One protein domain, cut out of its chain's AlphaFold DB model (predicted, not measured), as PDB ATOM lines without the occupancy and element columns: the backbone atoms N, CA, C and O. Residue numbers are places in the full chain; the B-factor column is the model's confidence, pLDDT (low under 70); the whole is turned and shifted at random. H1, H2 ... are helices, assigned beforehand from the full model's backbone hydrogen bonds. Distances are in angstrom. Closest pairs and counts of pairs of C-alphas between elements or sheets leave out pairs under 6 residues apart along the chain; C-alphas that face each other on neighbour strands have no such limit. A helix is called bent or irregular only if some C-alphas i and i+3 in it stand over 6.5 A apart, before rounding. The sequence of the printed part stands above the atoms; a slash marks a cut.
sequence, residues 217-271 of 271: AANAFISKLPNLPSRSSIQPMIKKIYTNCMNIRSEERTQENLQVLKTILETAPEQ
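What this domain is: This is residues 217 to 271 of the 271 residues of the protein "CLUMA_CG015219, isoform A" of Clunio marinus (UniProt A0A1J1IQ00). Two long helices, H2 and H3, follow each other in the chain and make an L, its corner at Ser 250, and the short helix H1 packs across H2 at the other end of that helix. H3 is an arm that sticks out from the rest with residues 251 to 256 and 258 to 267, and the last printed residues, 268 to 271, run on from its far end and stand free as well. The printed part has 55 residues with three named helices, in the order H1, H2, H3, and no named strand; its class is all helix. It is extended, with a radius of gyration of the C-alphas of 15.6 A and spans of 41 by 27 by 19 A.

Where its parts are: The printed part begins with H1, residues 217 to 224, whose first C-alpha, that of Ala 217, is at (14.653, 25.368, 42.431). After residues 225 to 234 comes H2, residues 235 to 249, which is 23.3 A long from first to last C-alpha and begins with C-alpha 235 at (30.023, 21.421, 40.889). H2 is irregular: C-alphas 246 and 249 are 7.3 A apart. H3, residues 251 to 267, is the longest helix, 25.3 A from first to last C-alpha, and ends with C-alpha 267 at (29.920, 1.290, 15.501). H3 is neither bent nor irregular, but only just: C-alphas 252 and 255 are 6.2 A apart.

How they stand to each other: H1 and H2 touch, and their closest C-alphas are those of Ile 222 and Lys 239, 5.9 A apart. Their lines are about perpendicular, at 77 degrees. H2 touches H1 with residues 238 to 243 alone. H2 and H3 are close but not clearly touching, with the C-alphas of Ile 248 and Thr 254 the closest, 7.2 A apart. Their lines also stand at 77 degrees, about perpendicular, and their centres are 18.2 A apart. H1 and H3 are apart. In H1 every O i to N i+4 pair is within hydrogen-bond range; in H2 it is 9 of 11 and in H3 11 of 13.

The domain as a whole: The two C-alphas farthest apart are those of Lys 224 and Gln 271, at 43.9 A. Residues 249 to 256, of which 251 to 256 belong to H3, and residues 258 to 271, of which 258 to 267 belong to H3, stand free. Without them the body of 33 residues spans 29 by 27 by 10 A. The link from H1 to H2 is short, with 10 residues, and the link from H2 to H3 is tight, with 1 residue. The printed part has no cut and ends at residue 271, the chain's last residue. The mean pLDDT of the printed part is 76.5, and residues 229 to 232, 248 to 256 and 268 to 271 are under 70.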
ATOM      1  N   ALA A 217      13.698  24.899  41.435       88.81
ATOM      2  CA  ALA A 217      14.653  25.368  42.431       88.81
ATOM      3  C   ALA A 217      16.026  24.701  42.254       88.81
ATOM      4  O   ALA A 217      17.055  25.387  42.264       88.81
ATOM      5  N   ALA A 218      16.060  23.388  42.007       87.31
ATOM      6  CA  ALA A 218      17.285  22.654  41.707       87.31
ATOM      7  C   ALA A 218      17.946  23.146  40.408       87.31
ATOM      8  O   ALA A 218      19.150  23.409  40.389       87.31
ATOM      9  N   ASN A 219      17.175  23.353  39.341       87.62
ATOM     10  CA  ASN A 219      17.662  23.896  38.071       87.62
ATOM     11  C   ASN A 219      18.237  25.311  38.245       87.62
ATOM     12  O   ASN A 219      19.338  25.614  37.768       87.62
ATOM     13  N   ALA A 220      17.540  26.169  38.995       89.19
ATOM     14  CA  ALA A 220      18.008  27.506  39.336       89.19
ATOM     15  C   ALA A 220      19.313  27.453  40.144       89.19
ATOM     16  O   ALA A 220      20.241  28.214  39.860       89.19
ATOM     17  N   PHE A 221      19.430  26.530  41.099       91.06
ATOM     18  CA  PHE A 221      20.658  26.306  41.857       91.06
ATOM     19  C   PHE A 221      21.818  25.859  40.955       91.06
ATOM     20  O   PHE A 221      22.882  26.478  40.978       91.06
ATOM     21  N   ILE A 222      21.607  24.845  40.109       88.00
ATOM     22  CA  ILE A 222      22.638  24.308  39.209       88.00
ATOM     23  C   ILE A 222      23.137  25.388  38.241       88.00
ATOM     24  O   ILE A 222      24.343  25.512  38.017       88.00
ATOM     25  N   SER A 223      22.236  26.224  37.714       86.75
ATOM     26  CA  SER A 223      22.607  27.321  36.808       86.75
ATOM     27  C   SER A 223      23.547  28.348  37.462       86.75
ATOM     28  O   SER A 223      24.457  28.874  36.809       86.75
ATOM     29  N   LYS A 224      23.386  28.574  38.772       88.31
ATOM     30  CA  LYS A 224      24.174  29.518  39.578       88.31
ATOM     31  C   LYS A 224      25.501  28.946  40.080       88.31
ATOM     32  O   LYS A 224      26.305  29.709  40.613       88.31
ATOM     33  N   LEU A 225      25.770  27.650  39.904       87.31
ATOM     34  CA  LEU A 225      27.034  27.056  40.348       87.31
ATOM     35  C   LEU A 225      28.241  27.753  39.690       87.31
ATOM     36  O   LEU A 225      28.179  28.132  38.517       87.31
ATOM     37  N   PRO A 226      29.360  27.938  40.406       82.12
ATOM     38  CA  PRO A 226      30.562  28.522  39.826       82.12
ATOM     39  C   PRO A 226      31.207  27.563  38.815       82.12
ATOM     40  O   PRO A 226      31.252  26.354  39.019       82.12
ATOM     41  N   ASN A 227      31.770  28.114  37.737       71.25
ATOM     42  CA  ASN A 227      32.551  27.351  36.749       71.25
ATOM     43  C   ASN A 227      34.021  27.152  37.174       71.25
ATOM     44  O   ASN A 227      34.854  26.779  36.351       71.25
ATOM     45  N   LEU A 228      34.376  27.460  38.428       71.50
ATOM     46  CA  LEU A 228      35.772  27.465  38.853       71.50
ATOM     47  C   LEU A 228      36.284  26.028  39.043       71.50
ATOM     48  O   LEU A 228      35.637  25.234  39.731       71.50
ATOM     49  N   PRO A 229      37.463  25.693  38.493       62.84
ATOM     50  CA  PRO A 229      38.089  24.400  38.703       62.84
ATOM     51  C   PRO A 229      38.684  24.349  40.115       62.84
ATOM     52  O   PRO A 229      39.853  24.665  40.329       62.84
ATOM     53  N   SER A 230      37.887  23.959  41.107       65.25
ATOM     54  CA  SER A 230      38.416  23.539  42.402       65.25
ATOM     55  C   SER A 230      38.646  22.029  42.384       65.25
ATOM     56  O   SER A 230      37.788  21.250  41.975       65.25
ATOM     57  N   ARG A 231      39.844  21.607  42.810       59.88
ATOM     58  CA  ARG A 231      40.344  20.222  42.691       59.88
ATOM     59  C   ARG A 231      39.517  19.170  43.449       59.88
ATOM     60  O   ARG A 231      39.759  17.985  43.271       59.88
ATOM     61  N   SER A 232      38.560  19.590  44.276       64.06
ATOM     62  CA  SER A 232      37.683  18.728  45.074       64.06
ATOM     63  C   SER A 232      36.187  18.945  44.814       64.06
ATOM     64  O   SER A 232      35.367  18.340  45.501       64.06
ATOM     65  N   SER A 233      35.800  19.797  43.854       75.50
ATOM     66  CA  SER A 233      34.387  20.108  43.615       75.50
ATOM     67  C   SER A 233      33.852  19.437  42.357       75.50
ATOM     68  O   SER A 233      34.377  19.604  41.260       75.50
ATOM     69  N   ILE A 234      32.742  18.719  42.524       82.38
ATOM     70  CA  ILE A 234      31.959  18.098  41.445       82.38
ATOM     71  C   ILE A 234      31.035  19.143  40.770       82.38
ATOM     72  O   ILE A 234      30.505  18.921  39.683       82.38
ATOM     73  N   GLN A 235      30.883  20.330  41.371       84.19
ATOM     74  CA  GLN A 235      30.023  21.421  40.889       84.19
ATOM     75  C   GLN A 235      30.260  21.837  39.421       84.19
ATOM     76  O   GLN A 235      29.273  21.913  38.683       84.19
ATOM     77  N   PRO A 236      31.503  22.065  38.938       83.00
ATOM     78  CA  PRO A 236      31.730  22.424  37.536       83.00
ATOM     79  C   PRO A 236      31.329  21.305  36.561       83.00
ATOM     80  O   PRO A 236      30.888  21.590  35.448       83.00
ATOM     81  N   MET A 237      31.425  20.036  36.971       85.62
ATOM     82  CA  MET A 237      30.989  18.897  36.158       85.62
ATOM     83  C   MET A 237      29.462  18.864  36.022       85.62
ATOM     84  O   MET A 237      28.955  18.768  34.905       85.62
ATOM     85  N   ILE A 238      28.732  19.017  37.135       87.62
ATOM     86  CA  ILE A 238      27.258  19.063  37.144       87.62
ATOM     87  C   ILE A 238      26.758  20.220  36.277       87.62
ATOM     88  O   ILE A 238      25.905  20.024  35.412       87.62
ATOM     89  N   LYS A 239      27.340  21.413  36.443       88.12
ATOM     90  CA  LYS A 239      26.971  22.588  35.649       88.12
ATOM     91  C   LYS A 239      27.222  22.384  34.157       88.12
ATOM     92  O   LYS A 239      26.392  22.795  33.346       88.12
ATOM     93  N   LYS A 240      28.327  21.737  33.778       85.94
ATOM     94  CA  LYS A 240      28.639  21.442  32.372       85.94
ATOM     95  C   LYS A 240      27.611  20.498  31.749       85.94
ATOM     96  O   LYS A 240      27.128  20.784  30.659       85.94
ATOM     97  N   ILE A 241      27.243  19.420  32.444       86.81
ATOM     98  CA  ILE A 241      26.219  18.473  31.972       86.81
ATOM     99  C   ILE A 241      24.876  19.189  31.821       86.81
ATOM    100  O   ILE A 241      24.287  19.156  30.746       86.81
ATOM    101  N   TYR A 242      24.444  19.915  32.854       87.81
ATOM    102  CA  TYR A 242      23.204  20.690  32.829       87.81
ATOM    103  C   TYR A 242      23.163  21.689  31.667       87.81
ATOM    104  O   TYR A 242      22.197  21.733  30.910       87.81
ATOM    105  N   THR A 243      24.241  22.451  31.473       85.12
ATOM    106  CA  THR A 243      24.351  23.435  30.386       85.12
ATOM    107  C   THR A 243      24.312  22.756  29.020       85.12
ATOM    108  O   THR A 243      23.677  23.269  28.101       85.12
ATOM    109  N   ASN A 244      24.950  21.596  28.866       83.81
ATOM    110  CA  ASN A 244      24.885  20.833  27.624       83.81
ATOM    111  C   ASN A 244      23.463  20.339  27.344       83.81
ATOM    112  O   ASN A 244      23.002  20.513  26.223       83.81
ATOM    113  N   CYS A 245      22.756  19.813  28.350       83.56
ATOM    114  CA  CYS A 245      21.376  19.340  28.219       83.56
ATOM    115  C   CYS A 245      20.380  20.470  27.909       83.56
ATOM    116  O   CYS A 245      19.542  20.320  27.023       83.56
ATOM    117  N   MET A 246      20.486  21.621  28.581       81.19
ATOM    118  CA  MET A 246      19.574  22.752  28.351       81.19
ATOM    119  C   MET A 246      19.775  23.408  26.979       81.19
ATOM    120  O   MET A 246      18.826  23.924  26.395       81.19
ATOM    121  N   ASN A 247      20.989  23.345  26.424       75.44
ATOM    122  CA  ASN A 247      21.315  23.923  25.120       75.44
ATOM    123  C   ASN A 247      21.137  22.944  23.939       75.44
ATOM    124  O   ASN A 247      21.660  23.203  22.858       75.44
ATOM    125  N   ILE A 248      20.425  21.822  24.105       68.62
ATOM    126  CA  ILE A 248      20.147  20.877  23.000       68.62
ATOM    127  C   ILE A 248      19.199  21.491  21.952       68.62
ATOM    128  O   ILE A 248      19.237  21.097  20.793       68.62
ATOM    129  N   ARG A 249      18.383  22.489  22.322       58.41
ATOM    130  CA  ARG A 249      17.397  23.121  21.419       58.41
ATOM    131  C   ARG A 249      17.977  24.129  20.417       58.41
ATOM    132  O   ARG A 249      17.203  24.707  19.664       58.41
ATOM    133  N   SER A 250      19.292  24.359  20.379       60.84
ATOM    134  CA  SER A 250      19.885  25.163  19.302       60.84
ATOM    135  C   SER A 250      19.903  24.350  18.006       60.84
ATOM    136  O   SER A 250      20.532  23.290  17.965       60.84
ATOM    137  N   GLU A 251      19.247  24.849  16.959       60.28
ATOM    138  CA  GLU A 251      19.108  24.193  15.650       60.28
ATOM    139  C   GLU A 251      20.456  23.692  15.085       60.28
ATOM    140  O   GLU A 251      20.527  22.566  14.595       60.28
ATOM    141  N   GLU A 252      21.553  24.433  15.294       59.44
ATOM    142  CA  GLU A 252      22.917  24.068  14.862       59.44
ATOM    143  C   GLU A 252      23.469  22.778  15.500       59.44
ATOM    144  O   GLU A 252      24.136  21.989  14.832       59.44
ATOM    145  N   ARG A 253      23.152  22.489  16.768       58.56
ATOM    146  CA  ARG A 253      23.655  21.280  17.453       58.56
ATOM    147  C   ARG A 253      22.888  20.022  17.083       58.56
ATOM    148  O   ARG A 253      23.368  18.918  17.326       58.56
ATOM    149  N   THR A 254      21.705  20.157  16.491       60.62
ATOM    150  CA  THR A 254      20.882  19.004  16.103       60.62
ATOM    151  C   THR A 254      21.567  18.198  14.999       60.62
ATOM    152  O   THR A 254      21.536  16.970  15.034       60.62
ATOM    153  N   GLN A 255      22.259  18.866  14.071       66.12
ATOM    154  CA  GLN A 255      22.992  18.210  12.988       66.12
ATOM    155  C   GLN A 255      24.258  17.494  13.489       66.12
ATOM    156  O   GLN A 255      24.516  16.362  13.086       66.12
ATOM    157  N   GLU A 256      25.010  18.107  14.407       68.56
ATOM    158  CA  GLU A 256      26.184  17.489  15.048       68.56
ATOM    159  C   GLU A 256      25.784  16.290  15.922       68.56
ATOM    160  O   GLU A 256      26.376  15.215  15.830       68.56
ATOM    161  N   ASN A 257      24.715  16.424  16.711       70.06
ATOM    162  CA  ASN A 257      24.193  15.340  17.545       70.06
ATOM    163  C   ASN A 257      23.685  14.158  16.704       70.06
ATOM    164  O   ASN A 257      23.859  13.004  17.099       70.06
ATOM    165  N   LEU A 258      23.099  14.419  15.530       73.88
ATOM    166  CA  LEU A 258      22.673  13.371  14.601       73.88
ATOM    167  C   LEU A 258      23.873  12.604  14.017       73.88
ATOM    168  O   LEU A 258      23.790  11.393  13.827       73.88
ATOM    169  N   GLN A 259      25.001  13.279  13.777       78.06
ATOM    170  CA  GLN A 259      26.246  12.631  13.343       78.06
ATOM    171  C   GLN A 259      26.858  11.760  14.445       78.06
ATOM    172  O   GLN A 259      27.333  10.659  14.159       78.06
ATOM    173  N   VAL A 260      26.801  12.206  15.704       81.50
ATOM    174  CA  VAL A 260      27.221  11.401  16.865       81.50
ATOM    175  C   VAL A 260      26.334  10.162  17.014       81.50
ATOM    176  O   VAL A 260      26.832   9.055  17.192       81.50
ATOM    177  N   LEU A 261      25.015  10.313  16.878       80.62
ATOM    178  CA  LEU A 261      24.093   9.178  16.927       80.62
ATOM    179  C   LEU A 261      24.354   8.189  15.779       80.62
ATOM    180  O   LEU A 261      24.379   6.981  15.998       80.62
ATOM    181  N   LYS A 262      24.595   8.704  14.567       84.44
ATOM    182  CA  LYS A 262      24.912   7.898  13.383       84.44
ATOM    183  C   LYS A 262      26.207   7.107  13.560       84.44
ATOM    184  O   LYS A 262      26.227   5.921  13.267       84.44
ATOM    185  N   THR A 263      27.256   7.729  14.092       86.69
ATOM    186  CA  THR A 263      28.524   7.034  14.363       86.69
ATOM    187  C   THR A 263      28.388   5.976  15.456       86.69
ATOM    188  O   THR A 263      28.984   4.913  15.325       86.69
ATOM    189  N   ILE A 264      27.571   6.200  16.492       86.44
ATOM    190  CA  ILE A 264      27.265   5.174  17.508       86.44
ATOM    191  C   ILE A 264      26.487   4.002  16.893       86.44
ATOM    192  O   ILE A 264      26.782   2.853  17.200       86.44
ATOM    193  N   LEU A 265      25.528   4.270  16.003       82.44
ATOM    194  CA  LEU A 265      24.770   3.232  15.294       82.44
ATOM    195  C   LEU A 265      25.639   2.440  14.303       82.44
ATOM    196  O   LEU A 265      25.476   1.233  14.201       82.44
ATOM    197  N   GLU A 266      26.582   3.087  13.612       83.81
ATOM    198  CA  GLU A 266      27.525   2.432  12.686       83.81
ATOM    199  C   GLU A 266      28.633   1.647  13.410       83.81
ATOM    200  O   GLU A 266      29.206   0.721  12.842       83.81
ATOM    201  N   THR A 267      28.943   2.005  14.660       82.06
ATOM    202  CA  THR A 267      29.920   1.290  15.501       82.06
ATOM    203  C   THR A 267      29.281   0.277  16.445       82.06
ATOM    204  O   THR A 267      30.008  -0.462  17.110       82.06
ATOM    205  N   ALA A 268      27.949   0.204  16.500       67.81
ATOM    206  CA  ALA A 268      27.250  -0.838  17.229       67.81
ATOM    207  C   ALA A 268      27.379  -2.152  16.438       67.81
ATOM    208  O   ALA A 268      26.846  -2.242  15.332       67.81
ATOM    209  N   PRO A 269      28.095  -3.167  16.953       59.19
ATOM    210  CA  PRO A 269      28.093  -4.473  16.315       59.19
ATOM    211  C   PRO A 269      26.658  -5.008  16.321       59.19
ATOM    212  O   PRO A 269      26.016  -5.005  17.374       59.19
ATOM    213  N   GLU A 270      26.166  -5.442  15.156       53.12
ATOM    214  CA  GLU A 270      24.962  -6.271  15.064       53.12
ATOM    215  C   GLU A 270      25.121  -7.430  16.059       53.12
ATOM    216  O   GLU A 270      26.041  -8.244  15.930       53.12
ATOM    217  N   GLN A 271      24.287  -7.439  17.099       46.25
ATOM    218  CA  GLN A 271      24.075  -8.620  17.932       46.25
ATOM    219  C   GLN A 271      22.901  -9.410  17.378       46.25
ATOM    220  O   GLN A 271      21.876  -8.766  17.055       46.25
TER     221      GLN A 271